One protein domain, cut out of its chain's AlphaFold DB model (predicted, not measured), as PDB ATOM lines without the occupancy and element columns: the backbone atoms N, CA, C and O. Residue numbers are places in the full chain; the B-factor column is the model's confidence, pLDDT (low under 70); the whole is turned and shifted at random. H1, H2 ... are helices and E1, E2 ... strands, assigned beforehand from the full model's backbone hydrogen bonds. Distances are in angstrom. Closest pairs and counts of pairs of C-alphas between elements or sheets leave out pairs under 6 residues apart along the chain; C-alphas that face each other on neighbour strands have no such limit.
ATOM      1  N   CYS A  59     -24.728   7.359 -48.786       82.38
ATOM      2  CA  CYS A  59     -23.608   6.509 -48.380       82.38
ATOM      3  C   CYS A  59     -23.162   6.811 -46.952       82.38
ATOM      4  O   CYS A  59     -22.935   7.962 -46.597       82.38
ATOM      5  N   ARG A  60     -22.961   5.783 -46.134       84.31
ATOM      6  CA  ARG A  60     -22.450   5.912 -44.767       84.31
ATOM      7  C   ARG A  60     -21.039   5.344 -44.701       84.31
ATOM      8  O   ARG A  60     -20.880   4.161 -45.011       84.31
ATOM      9  N   PRO A  61     -20.026   6.140 -44.315       83.69
ATOM     10  CA  PRO A  61     -18.704   5.590 -44.079       83.69
ATOM     11  C   PRO A  61     -18.763   4.641 -42.883       83.69
ATOM     12  O   PRO A  61     -19.409   4.920 -41.872       83.69
ATOM     13  N   LEU A  62     -18.074   3.520 -43.021       88.75
ATOM     14  CA  LEU A  62     -17.832   2.547 -41.975       88.75
ATOM     15  C   LEU A  62     -16.317   2.520 -41.746       88.75
ATOM     16  O   LEU A  62     -15.612   1.804 -42.473       88.75
ATOM     17  N   PRO A  63     -15.800   3.314 -40.788       90.38
ATOM     18  CA  PRO A  63     -14.393   3.280 -40.441       90.38
ATOM     19  C   PRO A  63     -13.968   1.858 -40.122       90.38
ATOM     20  O   PRO A  63     -14.676   1.118 -39.431       90.38
ATOM     21  N   ARG A  64     -12.815   1.461 -40.645       92.31
ATOM     22  CA  ARG A  64     -12.239   0.158 -40.338       92.31
ATOM     23  C   ARG A  64     -11.469   0.247 -39.023       92.31
ATOM     24  O   ARG A  64     -10.696   1.178 -38.824       92.31
ATOM     25  N   LEU A  65     -11.673  -0.728 -38.144       95.69
ATOM     26  CA  LEU A  65     -10.802  -1.006 -37.009       95.69
ATOM     27  C   LEU A  65     -10.100  -2.335 -37.264       95.69
ATOM     28  O   LEU A  65     -10.753  -3.369 -37.418       95.69
ATOM     29  N   PHE A  66      -8.781  -2.291 -37.378       96.88
ATOM     30  CA  PHE A  66      -7.970  -3.454 -37.690       96.88
ATOM     31  C   PHE A  66      -7.588  -4.234 -36.434       96.88
ATOM     32  O   PHE A  66      -7.024  -3.654 -35.512       96.88
ATOM     33  N   PHE A  67      -7.860  -5.536 -36.439       97.88
ATOM     34  CA  PHE A  67      -7.472  -6.482 -35.398       97.88
ATOM     35  C   PHE A  67      -6.335  -7.357 -35.916       97.88
ATOM     36  O   PHE A  67      -6.424  -7.892 -37.026       97.88
ATOM     37  N   GLY A  68      -5.281  -7.464 -35.110       97.44
ATOM     38  CA  GLY A  68      -4.051  -8.165 -35.462       97.44
ATOM     39  C   GLY A  68      -4.191  -9.681 -35.482       97.44
ATOM     40  O   GLY A  68      -5.287 -10.239 -35.431       97.44
ATOM     41  N   SER A  69      -3.042 -10.346 -35.537       97.44
ATOM     42  CA  SER A  69      -2.928 -11.806 -35.530       97.44
ATOM     43  C   SER A  69      -2.590 -12.391 -34.161       97.44
ATOM     44  O   SER A  69      -2.453 -13.607 -34.026       97.44
ATOM     45  N   ARG A  70      -2.410 -11.550 -33.138       96.62
ATOM     46  CA  ARG A  70      -2.157 -12.015 -31.775       96.62
ATOM     47  C   ARG A  70      -3.451 -12.546 -31.167       96.62
ATOM     48  O   ARG A  70      -4.361 -11.777 -30.855       96.62
ATOM     49  N   GLU A  71      -3.519 -13.863 -31.025       96.75
ATOM     50  CA  GLU A  71      -4.628 -14.535 -30.356       96.75
ATOM     51  C   GLU A  71      -4.650 -14.167 -28.864       96.75
ATOM     52  O   GLU A  71      -3.609 -13.979 -28.229       96.75
ATOM     53  N   SER A  72      -5.854 -13.994 -28.334       96.56
ATOM     54  CA  SER A  72      -6.122 -13.749 -26.921       96.56
ATOM     55  C   SER A  72      -5.906 -15.004 -26.078       96.56
ATOM     56  O   SER A  72      -5.881 -16.123 -26.591       96.56
ATOM     57  N   ASP A  73      -5.790 -14.817 -24.762       96.88
ATOM     58  CA  ASP A  73      -5.632 -15.937 -23.836       96.88
ATOM     59  C   ASP A  73      -6.868 -16.857 -23.868       96.88
ATOM     60  O   ASP A  73      -7.985 -16.370 -24.085       96.88
ATOM     61  N   PRO A  74      -6.719 -18.175 -23.625       96.00
ATOM     62  CA  PRO A  74      -7.822 -19.130 -23.746       96.00
ATOM     63  C   PRO A  74      -9.080 -18.736 -22.962       96.00
ATOM     64  O   PRO A  74     -10.184 -18.829 -23.491       96.00
ATOM     65  N   GLU A  75      -8.919 -18.227 -21.739       95.50
ATOM     66  CA  GLU A  75     -10.039 -17.761 -20.911       95.50
ATOM     67  C   GLU A  75     -10.793 -16.589 -21.551       95.50
ATOM     68  O   GLU A  75     -12.022 -16.504 -21.490       95.50
ATOM     69  N   GLU A  76     -10.073 -15.679 -22.209       95.06
ATOM     70  CA  GLU A  76     -10.685 -14.560 -22.912       95.06
ATOM     71  C   GLU A  76     -11.415 -15.024 -24.166       95.06
ATOM     72  O   GLU A  76     -12.498 -14.509 -24.446       95.06
ATOM     73  N   VAL A  77     -10.848 -15.973 -24.916       94.06
ATOM     74  CA  VAL A  77     -11.451 -16.536 -26.135       94.06
ATOM     75  C   VAL A  77     -12.787 -17.204 -25.819       94.06
ATOM     76  O   VAL A  77     -13.771 -16.938 -26.506       94.06
ATOM     77  N   GLU A  78     -12.862 -17.982 -24.739       93.19
ATOM     78  CA  GLU A  78     -14.099 -18.658 -24.321       93.19
ATOM     79  C   GLU A  78     -15.174 -17.688 -23.794       93.19
ATOM     80  O   GLU A  78     -16.377 -17.979 -23.820       93.19
ATOM     81  N   ARG A  79     -14.781 -16.489 -23.343       91.31
ATOM     82  CA  ARG A  79     -15.715 -15.502 -22.788       91.31
ATOM     83  C   ARG A  79     -16.721 -15.025 -23.842       91.31
ATOM     84  O   ARG A  79     -16.383 -14.302 -24.775       91.31
ATOM     85  N   GLY A  80     -17.996 -15.342 -23.623       84.06
ATOM     86  CA  GLY A  80     -19.089 -14.915 -24.502       84.06
ATOM     87  C   GLY A  80     -19.289 -15.797 -25.738       84.06
ATOM     88  O   GLY A  80     -20.055 -15.417 -26.619       84.06
ATOM     89  N   ALA A  81     -18.659 -16.975 -25.797       87.81
ATOM     90  CA  ALA A  81     -18.839 -17.922 -26.899       87.81
ATOM     91  C   ALA A  81     -20.248 -18.544 -26.954       87.81
ATOM     92  O   ALA A  81     -20.663 -19.052 -27.993       87.81
ATOM     93  N   GLY A  82     -20.993 -18.526 -25.840       84.38
ATOM     94  CA  GLY A  82     -22.381 -18.995 -25.791       84.38
ATOM     95  C   GLY A  82     -22.557 -20.481 -26.129       84.38
ATOM     96  O   GLY A  82     -23.637 -20.896 -26.530       84.38
ATOM     97  N   GLY A  83     -21.510 -21.303 -26.021       84.31
ATOM     98  CA  GLY A  83     -21.542 -22.712 -26.441       84.31
ATOM     99  C   GLY A  83     -21.294 -22.939 -27.938       84.31
ATOM    100  O   GLY A  83     -21.429 -24.069 -28.412       84.31
ATOM    101  N   VAL A  84     -20.930 -21.896 -28.691       86.94
ATOM    102  CA  VAL A  84     -20.248 -22.038 -29.986       86.94
ATOM    103  C   VAL A  84     -18.786 -22.400 -29.729       86.94
ATOM    104  O   VAL A  84     -18.212 -22.005 -28.719       86.94
ATOM    105  N   GLU A  85     -18.170 -23.137 -30.650       90.06
ATOM    106  CA  GLU A  85     -16.727 -23.371 -30.635       90.06
ATOM    107  C   GLU A  85     -15.982 -22.035 -30.777       90.06
ATOM    108  O   GLU A  85     -15.910 -21.463 -31.866       90.06
ATOM    109  N   ALA A  86     -15.451 -21.514 -29.668       90.88
ATOM    110  CA  ALA A  86     -14.934 -20.150 -29.602       90.88
ATOM    111  C   ALA A  86     -13.791 -19.898 -30.599       90.88
ATOM    112  O   ALA A  86     -13.740 -18.873 -31.279       90.88
ATOM    113  N   ARG A  87     -12.915 -20.896 -30.753       91.56
ATOM    114  CA  ARG A  87     -11.777 -20.883 -31.684       91.56
ATOM    115  C   ARG A  87     -12.166 -20.987 -33.162       91.56
ATOM    116  O   ARG A  87     -11.304 -20.833 -34.021       91.56
ATOM    117  N   ALA A  88     -13.439 -21.209 -33.482       89.44
ATOM    118  CA  ALA A  88     -13.918 -21.134 -34.859       89.44
ATOM    119  C   ALA A  88     -14.213 -19.687 -35.304       89.44
ATOM    120  O   ALA A  88     -14.411 -19.445 -36.494       89.44
ATOM    121  N   LEU A  89     -14.247 -18.718 -34.377       91.38
ATOM    122  CA  LEU A  89     -14.646 -17.338 -34.656       91.38
ATOM    123  C   LEU A  89     -13.506 -16.350 -34.386       91.38
ATOM    124  O   LEU A  89     -13.146 -16.096 -33.237       91.38
ATOM    125  N   ASP A  90     -13.006 -15.691 -35.433       94.00
ATOM    126  CA  ASP A  90     -11.971 -14.651 -35.310       94.00
ATOM    127  C   ASP A  90     -12.384 -13.519 -34.348       94.00
ATOM    128  O   ASP A  90     -11.549 -13.006 -33.606       94.00
ATOM    129  N   THR A  91     -13.685 -13.204 -34.282       92.69
ATOM    130  CA  THR A  91     -14.265 -12.218 -33.350       92.69
ATOM    131  C   THR A  91     -14.055 -12.549 -31.873       92.69
ATOM    132  O   THR A  91     -14.150 -11.669 -31.020       92.69
ATOM    133  N   LEU A  92     -13.829 -13.824 -31.550       93.94
ATOM    134  CA  LEU A  92     -13.513 -14.268 -30.195       93.94
ATOM    135  C   LEU A  92     -12.003 -14.405 -29.991       93.94
ATOM    136  O   LEU A  92     -11.520 -14.129 -28.898       93.94
ATOM    137  N   ARG A  93     -11.262 -14.784 -31.030       95.88
ATOM    138  CA  ARG A  93      -9.827 -15.076 -30.945       95.88
ATOM    139  C   ARG A  93      -8.948 -13.838 -30.884       95.88
ATOM    140  O   ARG A  93      -8.003 -13.812 -30.108       95.88
ATOM    141  N   TYR A  94      -9.231 -12.827 -31.697       96.62
ATOM    142  CA  TYR A  94      -8.328 -11.691 -31.881       96.62
ATOM    143  C   TYR A  94      -8.978 -10.428 -31.339       96.62
ATOM    144  O   TYR A  94      -9.854  -9.852 -31.974       96.62
ATOM    145  N   ARG A  95      -8.562  -9.983 -30.153       96.06
ATOM    146  CA  ARG A  95      -9.167  -8.807 -29.500       96.06
ATOM    147  C   ARG A  95      -8.324  -7.551 -29.627       96.06
ATOM    148  O   ARG A  95      -8.855  -6.451 -29.500       96.06
ATOM    149  N   ARG A  96      -7.025  -7.714 -29.875       97.38
ATOM    150  CA  ARG A  96      -6.064  -6.615 -29.933       97.38
ATOM    151  C   ARG A  96      -6.143  -5.908 -31.275       97.38
ATOM    152  O   ARG A  96      -6.107  -6.549 -32.330       97.38
ATOM    153  N   HIS A  97      -6.275  -4.590 -31.229       97.38
ATOM    154  CA  HIS A  97      -6.483  -3.768 -32.411       97.38
ATOM    155  C   HIS A  97      -5.412  -2.688 -32.574       97.38
ATOM    156  O   HIS A  97      -4.727  -2.291 -31.629       97.38
ATOM    157  N   ALA A  98      -5.291  -2.177 -33.796       96.75
ATOM    158  CA  ALA A  98      -4.464  -1.023 -34.113       96.75
ATOM    159  C   ALA A  98      -5.051   0.275 -33.539       96.75
ATOM    160  O   ALA A  98      -6.235   0.354 -33.212       96.75
ATOM    161  N   GLU A  99      -4.243   1.330 -33.473       94.69
ATOM    162  CA  GLU A  99      -4.707   2.656 -33.061       94.69
ATOM    163  C   GLU A  99      -5.930   3.114 -33.878       94.69
ATOM    164  O   GLU A  99      -5.937   3.083 -35.112       94.69
ATOM    165  N   LYS A 100      -6.984   3.560 -33.187       91.44
ATOM    166  CA  LYS A 100      -8.215   4.076 -33.804       91.44
ATOM    167  C   LYS A 100      -7.894   5.337 -34.609       91.44
ATOM    168  O   LYS A 100      -7.419   6.316 -34.052       91.44
ATOM    169  N   GLY A 101      -8.188   5.342 -35.910       85.50
ATOM    170  CA  GLY A 101      -7.869   6.490 -36.775       85.50
ATOM    171  C   GLY A 101      -6.545   6.364 -37.538       85.50
ATOM    172  O   GLY A 101      -6.334   7.100 -38.501       85.50
ATOM    173  N   ALA A 102      -5.665   5.426 -37.167       88.38
ATOM    174  CA  ALA A 102      -4.359   5.285 -37.807       88.38
ATOM    175  C   ALA A 102      -4.469   4.598 -39.178       88.38
ATOM    176  O   ALA A 102      -4.774   3.406 -39.271       88.38
ATOM    177  N   PHE A 103      -4.189   5.340 -40.255       86.75
ATOM    178  CA  PHE A 103      -4.299   4.835 -41.631       86.75
ATOM    179  C   PHE A 103      -3.383   3.631 -41.907       86.75
ATOM    180  O   PHE A 103      -3.775   2.751 -42.670       86.75
ATOM    181  N   ALA A 104      -2.211   3.566 -41.261       88.62
ATOM    182  CA  ALA A 104      -1.196   2.530 -41.480       88.62
ATOM    183  C   ALA A 104      -1.735   1.090 -41.359       88.62
ATOM    184  O   ALA A 104      -1.295   0.217 -42.096       88.62
ATOM    185  N   HIS A 105      -2.722   0.867 -40.485       91.62
ATOM    186  CA  HIS A 105      -3.330  -0.450 -40.258       91.62
ATOM    187  C   HIS A 105      -4.809  -0.498 -40.645       91.62
ATOM    188  O   HIS A 105      -5.308  -1.513 -41.138       91.62
ATOM    189  N   ASN A 106      -5.538   0.596 -40.414       90.38
ATOM    190  CA  ASN A 106      -6.977   0.618 -40.647       90.38
ATOM    191  C   ASN A 106      -7.318   0.750 -42.133       90.38
ATOM    192  O   ASN A 106      -8.333   0.211 -42.562       90.38
ATOM    193  N   PHE A 107      -6.449   1.365 -42.943       88.25
ATOM    194  CA  PHE A 107      -6.689   1.630 -44.365       88.25
ATOM    195  C   PHE A 107      -8.054   2.296 -44.631       88.25
ATOM    196  O   PHE A 107      -8.699   2.831 -43.738       88.25
ATOM    197  N   TYR A 108      -8.487   2.308 -45.891       85.75
ATOM    198  CA  TYR A 108      -9.732   2.948 -46.298       85.75
ATOM    199  C   TYR A 108     -10.971   2.337 -45.649       85.75
ATOM    200  O   TYR A 108     -11.114   1.111 -45.550       85.75
ATOM    201  N   ASP A 109     -11.912   3.226 -45.353       85.94
ATOM    202  CA  ASP A 109     -13.248   2.901 -44.881       85.94
ATOM    203  C   ASP A 109     -13.992   1.991 -45.866       85.94
ATOM    204  O   ASP A 109     -13.694   1.914 -47.067       85.94
ATOM    205  N   LYS A 110     -15.001   1.300 -45.346       86.62
ATOM    206  CA  LYS A 110     -16.052   0.690 -46.165       86.62
ATOM    207  C   LYS A 110     -17.245   1.640 -46.235       86.62
ATOM    208  O   LYS A 110     -17.291   2.639 -45.524       86.62
ATOM    209  N   ALA A 111     -18.206   1.339 -47.097       84.81
ATOM    210  CA  ALA A 111     -19.425   2.126 -47.210       84.81
ATOM    211  C   ALA A 111     -20.658   1.231 -47.117       84.81
ATOM    212  O   ALA A 111     -20.723   0.200 -47.785       84.81
ATOM    213  N   LEU A 112     -21.638   1.659 -46.326       85.62
ATOM    214  CA  LEU A 112     -23.013   1.177 -46.421       85.62
ATOM    215  C   LEU A 112     -23.775   2.119 -47.355       85.62
ATOM    216  O   LEU A 112     -23.748   3.330 -47.142       85.62
ATOM    217  N   VAL A 113     -24.424   1.590 -48.391       85.56
ATOM    218  CA  VAL A 113     -25.134   2.403 -49.391       85.56
ATOM    219  C   VAL A 113     -26.619   2.097 -49.338       85.56
ATOM    220  O   VAL A 113     -27.025   0.946 -49.472       85.56
ATOM    221  N   ASP A 114     -27.414   3.145 -49.175       85.06
ATOM    222  CA  ASP A 114     -28.857   3.092 -49.332       85.06
ATOM    223  C   ASP A 114     -29.211   3.205 -50.818       85.06
ATOM    224  O   ASP A 114     -29.199   4.286 -51.414       85.06
ATOM    225  N   VAL A 115     -29.504   2.055 -51.420       87.25
ATOM    226  CA  VAL A 115     -29.821   1.947 -52.847       87.25
ATOM    227  C   VAL A 115     -31.189   2.526 -53.211       87.25
ATOM    228  O   VAL A 115     -31.431   2.803 -54.379       87.25
ATOM    229  N   SER A 116     -32.081   2.755 -52.242       85.81
ATOM    230  CA  SER A 116     -33.386   3.378 -52.517       85.81
ATOM    231  C   SER A 116     -33.260   4.865 -52.867       85.81
ATOM    232  O   SER A 116     -34.144   5.449 -53.490       85.81
ATOM    233  N   ARG A 117     -32.129   5.478 -52.502       83.38
ATOM    234  CA  ARG A 117     -31.852   6.912 -52.648       83.38
ATOM    235  C   ARG A 117     -30.927   7.231 -53.816       83.38
ATOM    236  O   ARG A 117     -30.412   8.347 -53.911       83.38
ATOM    237  N   VAL A 118     -30.671   6.255 -54.684       85.12
ATOM    238  CA  VAL A 118     -29.771   6.406 -55.828       85.12
ATOM    239  C   VAL A 118     -30.526   6.023 -57.090       85.12
ATOM    240  O   VAL A 118     -31.046   4.922 -57.213       85.12
ATOM    241  N   SER A 119     -30.600   6.949 -58.043       86.25
ATOM    242  CA  SER A 119     -31.241   6.697 -59.339       86.25
ATOM    243  C   SER A 119     -30.389   5.809 -60.248       86.25
ATOM    244  O   SER A 119     -30.901   5.212 -61.190       86.25
ATOM    245  N   TYR A 120     -29.083   5.726 -59.976       84.25
ATOM    246  CA  TYR A 120     -28.130   4.939 -60.743       84.25
ATOM    247  C   TYR A 120     -26.962   4.479 -59.863       84.25
ATOM    248  O   TYR A 120     -26.367   5.276 -59.132       84.25
ATOM    249  N   LEU A 121     -26.620   3.191 -59.952       83.56
ATOM    250  CA  LEU A 121     -25.543   2.565 -59.184       83.56
ATOM    251  C   LEU A 121     -24.317   2.329 -60.077       83.56
ATOM    252  O   LEU A 121     -24.163   1.266 -60.668       83.56
ATOM    253  N   HIS A 122     -23.432   3.324 -60.159       82.88
ATOM    254  CA  HIS A 122     -22.133   3.187 -60.826       82.88
ATOM    255  C   HIS A 122     -21.017   3.023 -59.804       82.88
ATOM    256  O   HIS A 122     -20.585   4.004 -59.194       82.88
ATOM    257  N   VAL A 123     -20.562   1.781 -59.626       82.25
ATOM    258  CA  VAL A 123     -19.524   1.434 -58.652       82.25
ATOM    259  C   VAL A 123     -18.161   1.940 -59.124       82.25
ATOM    260  O   VAL A 123     -17.563   1.345 -60.012       82.25
ATOM    261  N   ILE A 124     -17.642   3.015 -58.515       80.00
ATOM    262  CA  ILE A 124     -16.296   3.525 -58.850       80.00
ATOM    263  C   ILE A 124     -15.224   2.598 -58.262       80.00
ATOM    264  O   ILE A 124     -14.319   2.163 -58.965       80.00
ATOM    265  N   ASN A 125     -15.303   2.309 -56.959       78.81
ATOM    266  CA  ASN A 125     -14.557   1.232 -56.302       78.81
ATOM    267  C   ASN A 125     -15.209   0.864 -54.954       78.81
ATOM    268  O   ASN A 125     -16.096   1.562 -54.467       78.81
ATOM    269  N   CYS A 126     -14.748  -0.209 -54.304       71.75
ATOM    270  CA  CYS A 126     -15.339  -0.698 -53.049       71.75
ATOM    271  C   CYS A 126     -15.166   0.241 -51.835       71.75
ATOM    272  O   CYS A 126     -15.822   0.046 -50.814       71.75
ATOM    273  N   HIS A 127     -14.306   1.256 -51.943       74.06
ATOM    274  CA  HIS A 127     -14.081   2.304 -50.942       74.06
ATOM    275  C   HIS A 127     -14.740   3.639 -51.326       74.06
ATOM    276  O   HIS A 127     -14.774   4.576 -50.540       74.06
ATOM    277  N   ARG A 128     -15.286   3.739 -52.540       73.19
ATOM    278  CA  ARG A 128     -16.049   4.878 -53.047       73.19
ATOM    279  C   ARG A 128     -17.084   4.340 -54.018       73.19
ATOM    280  O   ARG A 128     -16.885   4.367 -55.227       73.19
ATOM    281  N   ILE A 129     -18.176   3.814 -53.473       73.94
ATOM    282  CA  ILE A 129     -19.159   3.101 -54.292       73.94
ATOM    283  C   ILE A 129     -19.803   4.063 -55.294       73.94
ATOM    284  O   ILE A 129     -19.872   3.731 -56.461       73.94
ATOM    285  N   LEU A 130     -20.171   5.284 -54.902       76.31
ATOM    286  CA  LEU A 130     -20.799   6.260 -55.801       76.31
ATOM    287  C   LEU A 130     -20.010   7.562 -55.878       76.31
ATOM    288  O   LEU A 130     -19.314   7.957 -54.937       76.31
ATOM    289  N   SER A 131     -20.193   8.294 -56.979       70.69
ATOM    290  CA  SER A 131     -19.717   9.676 -57.104       70.69
ATOM    291  C   SER A 131     -20.282  10.567 -55.994       70.69
ATOM    292  O   SER A 131     -19.546  11.405 -55.482       70.69
ATOM    293  N   LEU A 132     -21.531  10.304 -55.583       70.12
ATOM    294  CA  LEU A 132     -22.256  10.959 -54.492       70.12
ATOM    295  C   LEU A 132     -21.766  10.565 -53.088       70.12
ATOM    296  O   LEU A 132     -22.061  11.277 -52.132       70.12
ATOM    297  N   CYS A 133     -20.982   9.487 -52.943       72.62
ATOM    298  CA  CYS A 133     -20.370   9.089 -51.669       72.62
ATOM    299  C   CYS A 133     -19.153   9.975 -51.330       72.62
ATOM    300  O   CYS A 133     -18.033   9.485 -51.153       72.62
ATOM    301  N   ASN A 134     -19.332  11.296 -51.285       60.53
ATOM    302  CA  ASN A 134     -18.233  12.248 -51.096       60.53
ATOM    303  C   ASN A 134     -17.583  12.157 -49.706       60.53
ATOM    304  O   ASN A 134     -16.418  12.524 -49.559       60.53
ATOM    305  N   ASN A 135     -18.299  11.615 -48.720       56.56
ATOM    306  CA  ASN A 135     -17.863  11.517 -47.328       56.56
ATOM    307  C   ASN A 135     -17.176  10.189 -46.970       56.56
ATOM    308  O   ASN A 135     -16.705  10.039 -45.852       56.56
ATOM    309  N   VAL A 136     -17.074   9.244 -47.913       54.91
ATOM    310  CA  VAL A 136     -16.219   8.042 -47.772       54.91
ATOM    311  C   VAL A 136     -14.794   8.337 -48.268       54.91
ATOM    312  O   VAL A 136     -13.917   7.478 -48.306       54.91
ATOM    313  N   ARG A 137     -14.536   9.580 -48.693       52.66
ATOM    314  CA  ARG A 137     -13.190   9.998 -49.054       52.66
ATOM    315  C   ARG A 137     -12.349  10.201 -47.799       52.66
ATOM    316  O   ARG A 137     -12.877  10.662 -46.787       52.66
ATOM    317  N   PRO A 138     -11.031   9.970 -47.897       52.25
ATOM    318  CA  PRO A 138     -10.118  10.418 -46.872       52.25
ATOM    319  C   PRO A 138     -10.385  11.882 -46.508       52.25
ATOM    320  O   PRO A 138     -10.452  12.741 -47.389       52.25
ATOM    321  N   TYR A 139     -10.610  12.144 -45.217       48.75
ATOM    322  CA  TYR A 139     -10.950  13.446 -44.632       48.75
ATOM    323  C   TYR A 139      -9.847  14.483 -44.931       48.75
ATOM    324  O   TYR A 139      -9.011  14.746 -44.087       48.75
ATOM    325  N   LYS A 140      -9.822  15.071 -46.133       50.28
ATOM    326  CA  LYS A 140      -8.693  15.837 -46.712       50.28
ATOM    327  C   LYS A 140      -7.447  14.973 -46.989       50.28
ATOM    328  O   LYS A 140      -7.050  14.142 -46.172       50.28
ATOM    329  N   GLU A 141      -6.782  15.233 -48.115       46.53
ATOM    330  CA  GLU A 141      -5.325  15.099 -48.144       46.53
ATOM    331  C   GLU A 141      -4.792  16.111 -47.132       46.53
ATOM    332  O   GLU A 141      -5.089  17.308 -47.208       46.53
ATOM    333  N   ARG A 142      -4.078  15.633 -46.117       51.34
ATOM    334  CA  ARG A 142      -3.239  16.532 -45.330       51.34
ATOM    335  C   ARG A 142      -2.214  17.145 -46.295       51.34
ATOM    336  O   ARG A 142      -1.829  16.508 -47.271       51.34
ATOM    337  N   GLY A 143      -1.755  18.369 -46.025       48.38
ATOM    338  CA  GLY A 143      -0.721  19.027 -46.842       48.38
ATOM    339  C   GLY A 143       0.613  18.261 -46.917       48.38
ATOM    340  O   GLY A 143       1.489  18.650 -47.674       48.38
ATOM    341  N   ASP A 144       0.753  17.172 -46.154       52.34
ATOM    342  CA  ASP A 144       1.867  16.218 -46.165       52.34
ATOM    343  C   ASP A 144       1.617  14.987 -47.073       52.34
ATOM    344  O   ASP A 144       2.381  14.024 -47.036       52.34
ATOM    345  N   GLY A 145       0.527  14.974 -47.854       49.91
ATOM    346  CA  GLY A 145       0.153  13.868 -48.741       49.91
ATOM    347  C   GLY A 145      -0.485  12.661 -48.039       49.91
ATOM    348  O   GLY A 145      -0.792  11.661 -48.694       49.91
ATOM    349  N   ARG A 146      -0.722  12.712 -46.719       49.28
ATOM    350  CA  ARG A 146      -1.374  11.613 -45.991       49.28
ATOM    351  C   ARG A 146      -2.879  11.598 -46.251       49.28
ATOM    352  O   ARG A 146      -3.574  12.613 -46.146       49.28
ATOM    353  N   ARG A 147      -3.387  10.400 -46.552       60.00
ATOM    354  CA  ARG A 147      -4.812  10.099 -46.726       60.00
ATOM    355  C   ARG A 147      -5.428   9.878 -45.343       60.00
ATOM    356  O   ARG A 147      -4.981   9.001 -44.610       60.00
ATOM    357  N   ASN A 148      -6.425  10.672 -44.970       62.53
ATOM    358  CA  ASN A 148      -7.126  10.484 -43.696       62.53
ATOM    359  C   ASN A 148      -8.177   9.361 -43.789       62.53
ATOM    360  O   ASN A 148      -8.600   9.004 -44.870       62.53
ATOM    361  N   ILE A 149      -8.619   8.782 -42.682       77.44
ATOM    362  CA  ILE A 149      -9.822   7.926 -42.659       77.44
ATOM    363  C   ILE A 149     -10.962   8.706 -42.017       77.44
ATOM    364  O   ILE A 149     -10.706   9.747 -41.404       77.44
ATOM    365  N   THR A 150     -12.208   8.256 -42.159       80.81
ATOM    366  CA  THR A 150     -13.300   8.859 -41.390       80.81
ATOM    367  C   THR A 150     -12.971   8.710 -39.905       80.81
ATOM    368  O   THR A 150     -12.762   7.585 -39.442       80.81
ATOM    369  N   PRO A 151     -12.894   9.814 -39.139       81.50
ATOM    370  CA  PRO A 151     -12.630   9.723 -37.712       81.50
ATOM    371  C   PRO A 151     -13.650   8.806 -37.030       81.50
ATOM    372  O   PRO A 151     -14.839   8.849 -37.353       81.50
ATOM    373  N   MET A 152     -13.203   7.980 -36.081       84.94
ATOM    374  CA  MET A 152     -14.095   7.037 -35.392       84.94
ATOM    375  C   MET A 152     -15.253   7.755 -34.700       84.94
ATOM    376  O   MET A 152     -16.339   7.201 -34.626       84.94
ATOM    377  N   ASP A 153     -15.070   8.998 -34.243       83.94
ATOM    378  CA  ASP A 153     -16.109   9.832 -33.633       83.94
ATOM    379  C   ASP A 153     -17.127  10.410 -34.644       83.94
ATOM    380  O   ASP A 153     -18.172  10.910 -34.234       83.94
ATOM    381  N   MET A 154     -16.867  10.266 -35.948       81.31
ATOM    382  CA  MET A 154     -17.672  10.791 -37.056       81.31
ATOM    383  C   MET A 154     -18.560   9.742 -37.752       81.31
ATOM    384  O   MET A 154     -19.245  10.076 -38.725       81.31
ATOM    385  N   ALA A 155     -18.590   8.498 -37.262       84.06
ATOM    386  CA  ALA A 155     -19.424   7.419 -37.798       84.06
ATOM    387  C   ALA A 155     -20.147   6.635 -36.694       84.06
ATOM    388  O   ALA A 155     -19.582   6.370 -35.637       84.06
ATOM    389  N   LEU A 156     -21.399   6.233 -36.927       83.69
ATOM    390  CA  LEU A 156     -22.168   5.439 -35.951       83.69
ATOM    391  C   LEU A 156     -21.790   3.960 -35.966       83.69
ATOM    392  O   LEU A 156     -21.769   3.315 -34.926       83.69
ATOM    393  N   LEU A 157     -21.466   3.447 -37.147       86.94
ATOM    394  CA  LEU A 157     -21.101   2.058 -37.375       86.94
ATOM    395  C   LEU A 157     -19.634   1.987 -37.795       86.94
ATOM    396  O   LEU A 157     -19.133   2.895 -38.456       86.94
ATOM    397  N   ARG A 158     -18.963   0.888 -37.451       91.19
ATOM    398  CA  ARG A 158     -17.586   0.594 -37.865       91.19
ATOM    399  C   ARG A 158     -17.470  -0.844 -38.351       91.19
ATOM    400  O   ARG A 158     -18.263  -1.696 -37.954       91.19
ATOM    401  N   VAL A 159     -16.470  -1.120 -39.181       92.00
ATOM    402  CA  VAL A 159     -16.118  -2.491 -39.573       92.00
ATOM    403  C   VAL A 159     -14.977  -2.978 -38.698       92.00
ATOM    404  O   VAL A 159     -13.916  -2.358 -38.670       92.00
ATOM    405  N   GLN A 160     -15.169  -4.112 -38.033       95.06
ATOM    406  CA  GLN A 160     -14.073  -4.842 -37.402       95.06
ATOM    407  C   GLN A 160     -13.406  -5.721 -38.462       95.06
ATOM    408  O   GLN A 160     -14.062  -6.539 -39.105       95.06
ATOM    409  N   HIS A 161     -12.119  -5.494 -38.714       95.00
ATOM    410  CA  HIS A 161     -11.367  -6.202 -39.741       95.00
ATOM    411  C   HIS A 161     -10.276  -7.048 -39.103       95.00
ATOM    412  O   HIS A 161      -9.205  -6.543 -38.769       95.00
ATOM    413  N   TYR A 162     -10.541  -8.344 -39.014       96.00
ATOM    414  CA  TYR A 162      -9.617  -9.329 -38.477       96.00
ATOM    415  C   TYR A 162      -8.600  -9.766 -39.516       96.00
ATOM    416  O   TYR A 162      -8.941 -10.066 -40.665       96.00
ATOM    417  N   MET A 163      -7.342  -9.795 -39.099       95.94
ATOM    418  CA  MET A 163      -6.278 -10.409 -39.872       95.94
ATOM    419  C   MET A 163      -6.435 -11.928 -39.943       95.94
ATOM    420  O   MET A 163      -6.289 -12.502 -41.025       95.94
ATOM    421  N   GLY A 164      -6.804 -12.540 -38.814       95.62
ATOM    422  CA  GLY A 164      -6.913 -13.985 -38.670       95.62
ATOM    423  C   GLY A 164      -5.551 -14.649 -38.476       95.62
ATOM    424  O   GLY A 164      -4.542 -13.979 -38.251       95.62
ATOM    425  N   SER A 165      -5.534 -15.977 -38.583       96.00
ATOM    426  CA  SER A 165      -4.292 -16.750 -38.554       96.00
ATOM    427  C   SER A 165      -3.560 -16.662 -39.893       96.00
ATOM    428  O   SER A 165      -4.137 -16.258 -40.910       96.00
ATOM    429  N   TRP A 166      -2.302 -17.098 -39.923       95.94
ATOM    430  CA  TRP A 166      -1.519 -17.139 -41.155       95.94
ATOM    431  C   TRP A 166      -2.179 -18.030 -42.209       95.94
ATOM    432  O   TRP A 166      -2.234 -17.657 -43.373       95.94
ATOM    433  N   GLU A 167      -2.752 -19.161 -41.807       94.81
ATOM    434  CA  GLU A 167      -3.438 -20.088 -42.706       94.81
ATOM    435  C   GLU A 167      -4.650 -19.406 -43.363       94.81
ATOM    436  O   GLU A 167      -4.837 -19.494 -44.572       94.81
ATOM    437  N   SER A 168      -5.452 -18.657 -42.598       92.12
ATOM    438  CA  SER A 168      -6.599 -17.902 -43.136       92.12
ATOM    439  C   SER A 168      -6.171 -16.708 -43.999       92.12
ATOM    440  O   SER A 168      -6.817 -16.370 -44.999       92.12
ATOM    441  N   TYR A 169      -5.084 -16.037 -43.613       94.25
ATOM    442  CA  TYR A 169      -4.567 -14.879 -44.323       94.25
ATOM    443  C   TYR A 169      -3.901 -15.279 -45.643       94.25
ATOM    444  O   TYR A 169      -4.297 -14.756 -46.684       94.25
ATOM    445  N   GLY A 170      -2.938 -16.201 -45.601       94.31
ATOM    446  CA  GLY A 170      -2.083 -16.615 -46.716       94.31
ATOM    447  C   GLY A 170      -2.773 -17.495 -47.759       94.31
ATOM    448  O   GLY A 170      -2.365 -17.477 -48.913       94.31
ATOM    449  N   ASN A 171      -3.861 -18.192 -47.409       92.62
ATOM    450  CA  ASN A 171      -4.618 -19.010 -48.370       92.62
ATOM    451  C   ASN A 171      -5.480 -18.196 -49.353       92.62
ATOM    452  O   ASN A 171      -6.144 -18.781 -50.207       92.62
ATOM    453  N   ARG A 172      -5.540 -16.863 -49.238       88.75
ATOM    454  CA  ARG A 172      -6.328 -16.035 -50.167       88.75
ATOM    455  C   ARG A 172      -5.497 -15.687 -51.398       88.75
ATOM    456  O   ARG A 172      -4.343 -15.291 -51.264       88.75
ATOM    457  N   GLU A 173      -6.115 -15.745 -52.575       92.25
ATOM    458  CA  GLU A 173      -5.513 -15.385 -53.869       92.25
ATOM    459  C   GLU A 173      -5.272 -13.866 -53.993       92.25
ATOM    460  O   GLU A 173      -5.966 -13.144 -54.705       92.25
ATOM    461  N   ASP A 174      -4.302 -13.338 -53.248       90.56
ATOM    462  CA  ASP A 174      -3.894 -11.934 -53.292       90.56
ATOM    463  C   ASP A 174      -2.377 -11.859 -53.109       90.56
ATOM    464  O   ASP A 174      -1.858 -12.111 -52.024       90.56
ATOM    465  N   VAL A 175      -1.665 -11.482 -54.175       92.44
ATOM    466  CA  VAL A 175      -0.189 -11.441 -54.229       92.44
ATOM    467  C   VAL A 175       0.445 -10.544 -53.166       92.44
ATOM    468  O   VAL A 175       1.629 -10.668 -52.869       92.44
ATOM    469  N   ARG A 176      -0.334  -9.637 -52.569       90.38
ATOM    470  CA  ARG A 176       0.130  -8.762 -51.487       90.38
ATOM    471  C   ARG A 176       0.189  -9.485 -50.142       90.38
ATOM    472  O   ARG A 176       0.698  -8.922 -49.179       90.38
ATOM    473  N   ARG A 177      -0.347 -10.700 -50.032       92.44
ATOM    474  CA  ARG A 177      -0.429 -11.460 -48.781       92.44
ATOM    475  C   ARG A 177       0.806 -12.322 -48.590       92.44
ATOM    476  O   ARG A 177       0.774 -13.541 -48.718       92.44
ATOM    477  N   THR A 178       1.913 -11.660 -48.290       95.88
ATOM    478  CA  THR A 178       3.182 -12.317 -47.979       95.88
ATOM    479  C   THR A 178       3.295 -12.585 -46.483       95.88
ATOM    480  O   THR A 178       2.617 -11.948 -45.672       95.88
ATOM    481  N   ARG A 179       4.177 -13.519 -46.108       96.75
ATOM    482  CA  ARG A 179       4.489 -13.774 -44.697       96.75
ATOM    483  C   ARG A 179       5.057 -12.530 -44.020       96.75
ATOM    484  O   ARG A 179       4.633 -12.185 -42.929       96.75
ATOM    485  N   GLU A 180       5.917 -11.809 -44.727       96.56
ATOM    486  CA  GLU A 180       6.476 -10.532 -44.285       96.56
ATOM    487  C   GLU A 180       5.388  -9.490 -43.986       96.56
ATOM    488  O   GLU A 180       5.368  -8.924 -42.898       96.56
ATOM    489  N   ASN A 181       4.427  -9.286 -44.897       94.75
ATOM    490  CA  ASN A 181       3.307  -8.374 -44.649       94.75
ATOM    491  C   ASN A 181       2.418  -8.859 -43.503       94.75
ATOM    492  O   ASN A 181       1.814  -8.037 -42.810       94.75
ATOM    493  N   TYR A 182       2.316 -10.177 -43.318       97.06
ATOM    494  CA  TYR A 182       1.568 -10.734 -42.207       97.06
ATOM    495  C   TYR A 182       2.220 -10.385 -40.867       97.06
ATOM    496  O   TYR A 182       1.566  -9.825 -39.992       97.06
ATOM    497  N   ASP A 183       3.513 -10.659 -40.734       96.12
ATOM    498  CA  ASP A 183       4.254 -10.398 -39.502       96.12
ATOM    499  C   ASP A 183       4.359  -8.881 -39.228       96.12
ATOM    500  O   ASP A 183       4.195  -8.454 -38.088       96.12
ATOM    501  N   LEU A 184       4.520  -8.053 -40.272       93.56
ATOM    502  CA  LEU A 184       4.578  -6.589 -40.155       93.56
ATOM    503  C   LEU A 184       3.264  -5.968 -39.660       93.56
ATOM    504  O   LEU A 184       3.288  -5.048 -38.848       93.56
ATOM    505  N   LEU A 185       2.120  -6.411 -40.190       93.94
ATOM    506  CA  LEU A 185       0.820  -5.819 -39.855       93.94
ATOM    507  C   LEU A 185       0.162  -6.488 -38.646       93.94
ATOM    508  O   LEU A 185      -0.724  -5.889 -38.043       93.94
ATOM    509  N   GLY A 186       0.529  -7.729 -38.331       95.56
ATOM    510  CA  GLY A 186      -0.186  -8.566 -37.371       95.56
ATOM    511  C   GLY A 186       0.070  -8.248 -35.906       95.56
ATOM    512  O   GLY A 186      -0.805  -8.522 -35.077       95.56
ATOM    513  N   ASP A 187       1.211  -7.640 -35.585       95.25
ATOM    514  CA  ASP A 187       1.572  -7.278 -34.214       95.25
ATOM    515  C   ASP A 187       1.053  -5.880 -33.846       95.25
ATOM    516  O   ASP A 187       1.757  -4.873 -33.914       95.25
ATOM    517  N   VAL A 188      -0.231  -5.810 -33.486       95.25
ATOM    518  CA  VAL A 188      -0.878  -4.586 -32.995       95.25
ATOM    519  C   VAL A 188      -1.443  -4.797 -31.595       95.25
ATOM    520  O   VAL A 188      -2.090  -5.807 -31.323       95.25
ATOM    521  N   ASP A 189      -1.218  -3.825 -30.708       96.69
ATOM    522  CA  ASP A 189      -1.621  -3.899 -29.297       96.69
ATOM    523  C   ASP A 189      -1.979  -2.523 -28.716       96.69
ATOM    524  O   ASP A 189      -1.537  -2.137 -27.637       96.69
ATOM    525  N   PHE A 190      -2.763  -1.730 -29.450       97.00
ATOM    526  CA  PHE A 190      -3.194  -0.418 -28.952       97.00
ATOM    527  C   PHE A 190      -4.321  -0.525 -27.908       97.00
ATOM    528  O   PHE A 190      -4.617   0.426 -27.188       97.00
ATOM    529  N   GLY A 191      -4.984  -1.677 -27.845       96.06
ATOM    530  CA  GLY A 191      -6.070  -1.964 -26.919       96.06
ATOM    531  C   GLY A 191      -6.845  -3.208 -27.332       96.06
ATOM    532  O   GLY A 191      -6.647  -3.735 -28.430       96.06
ATOM    533  N   ALA A 192      -7.732  -3.664 -26.448       95.12
ATOM    534  CA  ALA A 192      -8.680  -4.737 -26.719       95.12
ATOM    535  C   ALA A 192     -10.104  -4.181 -26.865       95.12
ATOM    536  O   ALA A 192     -10.471  -3.225 -26.182       95.12
ATOM    537  N   ASP A 193     -10.911  -4.788 -27.732       92.12
ATOM    538  CA  ASP A 193     -12.283  -4.350 -28.006       92.12
ATOM    539  C   ASP A 193     -13.220  -5.562 -28.102       92.12
ATOM    540  O   ASP A 193     -12.951  -6.509 -28.841       92.12
ATOM    541  N   ASP A 194     -14.306  -5.529 -27.326       88.94
ATOM    542  CA  ASP A 194     -15.302  -6.601 -27.219       88.94
ATOM    543  C   ASP A 194     -16.678  -6.188 -27.766       88.94
ATOM    544  O   ASP A 194     -17.627  -6.963 -27.657       88.94
ATOM    545  N   ASP A 195     -16.805  -5.005 -28.385       85.88
ATOM    546  CA  ASP A 195     -18.107  -4.421 -28.750       85.88
ATOM    547  C   ASP A 195     -18.925  -5.323 -29.682       85.88
ATOM    548  O   ASP A 195     -20.155  -5.274 -29.674       85.88
ATOM    549  N   ILE A 196     -18.263  -6.147 -30.506       86.44
ATOM    550  CA  ILE A 196     -18.977  -7.042 -31.414       86.44
ATOM    551  C   ILE A 196     -19.538  -8.247 -30.666       86.44
ATOM    552  O   ILE A 196     -20.670  -8.630 -30.942       86.44
ATOM    553  N   ARG A 197     -18.801  -8.823 -29.704       87.12
ATOM    554  CA  ARG A 197     -19.032 -10.166 -29.131       87.12
ATOM    555  C   ARG A 197     -20.472 -10.472 -28.711       87.12
ATOM    556  O   ARG A 197     -20.905 -11.600 -28.958       87.12
ATOM    557  N   PRO A 198     -21.245  -9.527 -28.147       86.62
ATOM    558  CA  PRO A 198     -22.627  -9.803 -27.774       86.62
ATOM    559  C   PRO A 198     -23.540 -10.197 -28.959       86.62
ATOM    560  O   PRO A 198     -24.647 -10.682 -28.741       86.62
ATOM    561  N   TRP A 199     -23.093 -10.055 -30.217       86.06
ATOM    562  CA  TRP A 199     -23.817 -10.547 -31.395       86.06
ATOM    563  C   TRP A 199     -24.067 -12.063 -31.368       86.06
ATOM    564  O   TRP A 199     -25.104 -12.507 -31.857       86.06
ATOM    565  N   ILE A 200     -23.150 -12.851 -30.787       88.12
ATOM    566  CA  ILE A 200     -23.209 -14.321 -30.799       88.12
ATOM    567  C   ILE A 200     -24.409 -14.813 -29.995       88.12
ATOM    568  O   ILE A 200     -25.223 -15.573 -30.515       88.12
ATOM    569  N   SER A 201     -24.575 -14.331 -28.760       86.06
ATOM    570  CA  SER A 201     -25.705 -14.725 -27.912       86.06
ATOM    571  C   SER A 201     -27.043 -14.359 -28.557       86.06
ATOM    572  O   SER A 201     -27.988 -15.148 -28.526       86.06
ATOM    573  N   LYS A 202     -27.120 -13.200 -29.228       82.50
ATOM    574  CA  LYS A 202     -28.328 -12.799 -29.956       82.50
ATOM    575  C   LYS A 202     -28.580 -13.666 -31.185       82.50
ATOM    576  O   LYS A 202     -29.720 -14.049 -31.436       82.50
ATOM    577  N   PHE A 203     -27.536 -13.996 -31.939       87.00
ATOM    578  CA  PHE A 203     -27.633 -14.909 -33.073       87.00
ATOM    579  C   PHE A 203     -28.183 -16.269 -32.624       87.00
ATOM    580  O   PHE A 203     -29.115 -16.796 -33.225       87.00
ATOM    581  N   GLN A 204     -27.700 -16.795 -31.500       88.19
ATOM    582  CA  GLN A 204     -28.224 -18.024 -30.910       88.19
ATOM    583  C   GLN A 204     -29.668 -17.886 -30.426       88.19
ATOM    584  O   GLN A 204     -30.457 -18.799 -30.636       88.19
ATOM    585  N   GLN A 205     -30.053 -16.748 -29.841       86.62
ATOM    586  CA  GLN A 205     -31.445 -16.499 -29.454       86.62
ATOM    587  C   GLN A 205     -32.392 -16.541 -30.664       86.62
ATOM    588  O   GLN A 205     -33.506 -17.047 -30.554       86.62
ATOM    589  N   ILE A 206     -31.962 -16.005 -31.811       86.38
ATOM    590  CA  ILE A 206     -32.778 -15.939 -33.033       86.38
ATOM    591  C   ILE A 206     -32.854 -17.305 -33.726       86.38
ATOM    592  O   ILE A 206     -33.927 -17.710 -34.164       86.38
ATOM    593  N   PHE A 207     -31.726 -18.012 -33.840       87.81
ATOM    594  CA  PHE A 207     -31.627 -19.235 -34.645       87.81
ATOM    595  C   PHE A 207     -31.669 -20.534 -33.825       87.81
ATOM    596  O   PHE A 207     -31.709 -21.622 -34.402       87.81
ATOM    597  N   GLY A 208     -31.657 -20.454 -32.493       89.19
ATOM    598  CA  GLY A 208     -31.653 -21.605 -31.593       89.19
ATOM    599  C   GLY A 208     -30.492 -22.562 -31.875       89.19
ATOM    600  O   GLY A 208     -29.369 -22.147 -32.173       89.19
ATOM    601  N   GLU A 209     -30.775 -23.863 -31.840       86.69
ATOM    602  CA  GLU A 209     -29.792 -24.927 -32.095       86.69
ATOM    603  C   GLU A 209     -29.180 -24.881 -33.507       86.69
ATOM    604  O   GLU A 209     -28.033 -25.296 -33.690       86.69
ATOM    605  N   ASN A 210     -29.876 -24.298 -34.496       86.62
ATOM    606  CA  ASN A 210     -29.346 -24.169 -35.859       86.62
ATOM    607  C   ASN A 210     -28.090 -23.289 -35.914       86.62
ATOM    608  O   ASN A 210     -27.256 -23.456 -36.807       86.62
ATOM    609  N   SER A 211     -27.904 -22.396 -34.936       87.38
ATOM    610  CA  SER A 211     -26.718 -21.541 -34.839       87.38
ATOM    611  C   SER A 211     -25.405 -22.336 -34.841       87.38
ATOM    612  O   SER A 211     -24.456 -21.942 -35.516       87.38
ATOM    613  N   LYS A 212     -25.360 -23.503 -34.178       82.69
ATOM    614  CA  LYS A 212     -24.177 -24.382 -34.142       82.69
ATOM    615  C   LYS A 212     -23.789 -24.863 -35.537       82.69
ATOM    616  O   LYS A 212     -22.606 -24.954 -35.852       82.69
ATOM    617  N   HIS A 213     -24.772 -25.171 -36.379       82.25
ATOM    618  CA  HIS A 213     -24.520 -25.576 -37.758       82.25
ATOM    619  C   HIS A 213     -24.069 -24.385 -38.613       82.25
ATOM    620  O   HIS A 213     -23.061 -24.482 -39.312       82.25
ATOM    621  N   MET A 214     -24.768 -23.250 -38.499       83.69
ATOM    622  CA  MET A 214     -24.498 -22.039 -39.285       83.69
ATOM    623  C   MET A 214     -23.115 -21.437 -39.010       83.69
ATOM    624  O   MET A 214     -22.503 -20.883 -39.917       83.69
ATOM    625  N   LEU A 215     -22.613 -21.554 -37.779       83.50
ATOM    626  CA  LEU A 215     -21.321 -20.989 -37.378       83.50
ATOM    627  C   LEU A 215     -20.136 -21.946 -37.583       83.50
ATOM    628  O   LEU A 215     -18.994 -21.500 -37.576       83.50
ATOM    629  N   ARG A 216     -20.379 -23.246 -37.808       74.94
ATOM    630  CA  ARG A 216     -19.320 -24.241 -38.083       74.94
ATOM    631  C   ARG A 216     -18.816 -24.224 -39.521       74.94
ATOM    632  O   ARG A 216     -17.678 -24.598 -39.779       74.94
ATOM    633  N   LYS A 217     -19.665 -23.837 -40.474       58.75
ATOM    634  CA  LYS A 217     -19.297 -23.732 -41.886       58.75
ATOM    635  C   LYS A 217     -19.550 -22.310 -42.351       58.75
ATOM    636  O   LYS A 217     -20.683 -21.951 -42.637       58.75
TER     637      LYS A 217
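AT A GLANCE: This is residues 59 to 217 of the 221 residues of the protein "Hypothetical protein" of Corethron hystrix (UniProt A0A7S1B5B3). With little regular structure, loops wind round two short strand pairs set end to end, E1 with E3 and E2 with E4. H6 and H7 lie at one end, residues 114 to 148 at the other. The 159 printed residues, 58 in seven named helices and four strands, form a mixed, compact whole: radius of gyration of the C-alphas 17.6 A, spans 47 by 40 by 32 A.

IN THESE COORDINATES: E1, residues 59-62, begins at C-alpha 59 (-23.608, 6.509, -48.380). Then come E2 64-67, H1 74-78, H2 90-93, H3 103-106, E3 110-113, E4 159-162, H4 166-170, H5 179-186, H6 199-207, 12.1 A long, and H7 210-216, ending at C-alpha 216 (-19.320, -24.241, -38.083).

HOW THE PARTS SIT: E1 and E3 are antiparallel, N 60 and O 112 within hydrogen-bond range at 2.8 A. E2 and E4 are parallel, with N 65 and O 159 at 2.8 A. H1 touches H2, closest C-alphas Val 77 and Leu 92, 5.1 A. Every O i to N i+4 pair is within range in H1, H4, H5, H6 and H7.

THE WHOLE: The printed part has no cut. The E3 to E4 link is long. The pLDDT is under 70 at residues 134 to 148 and 217.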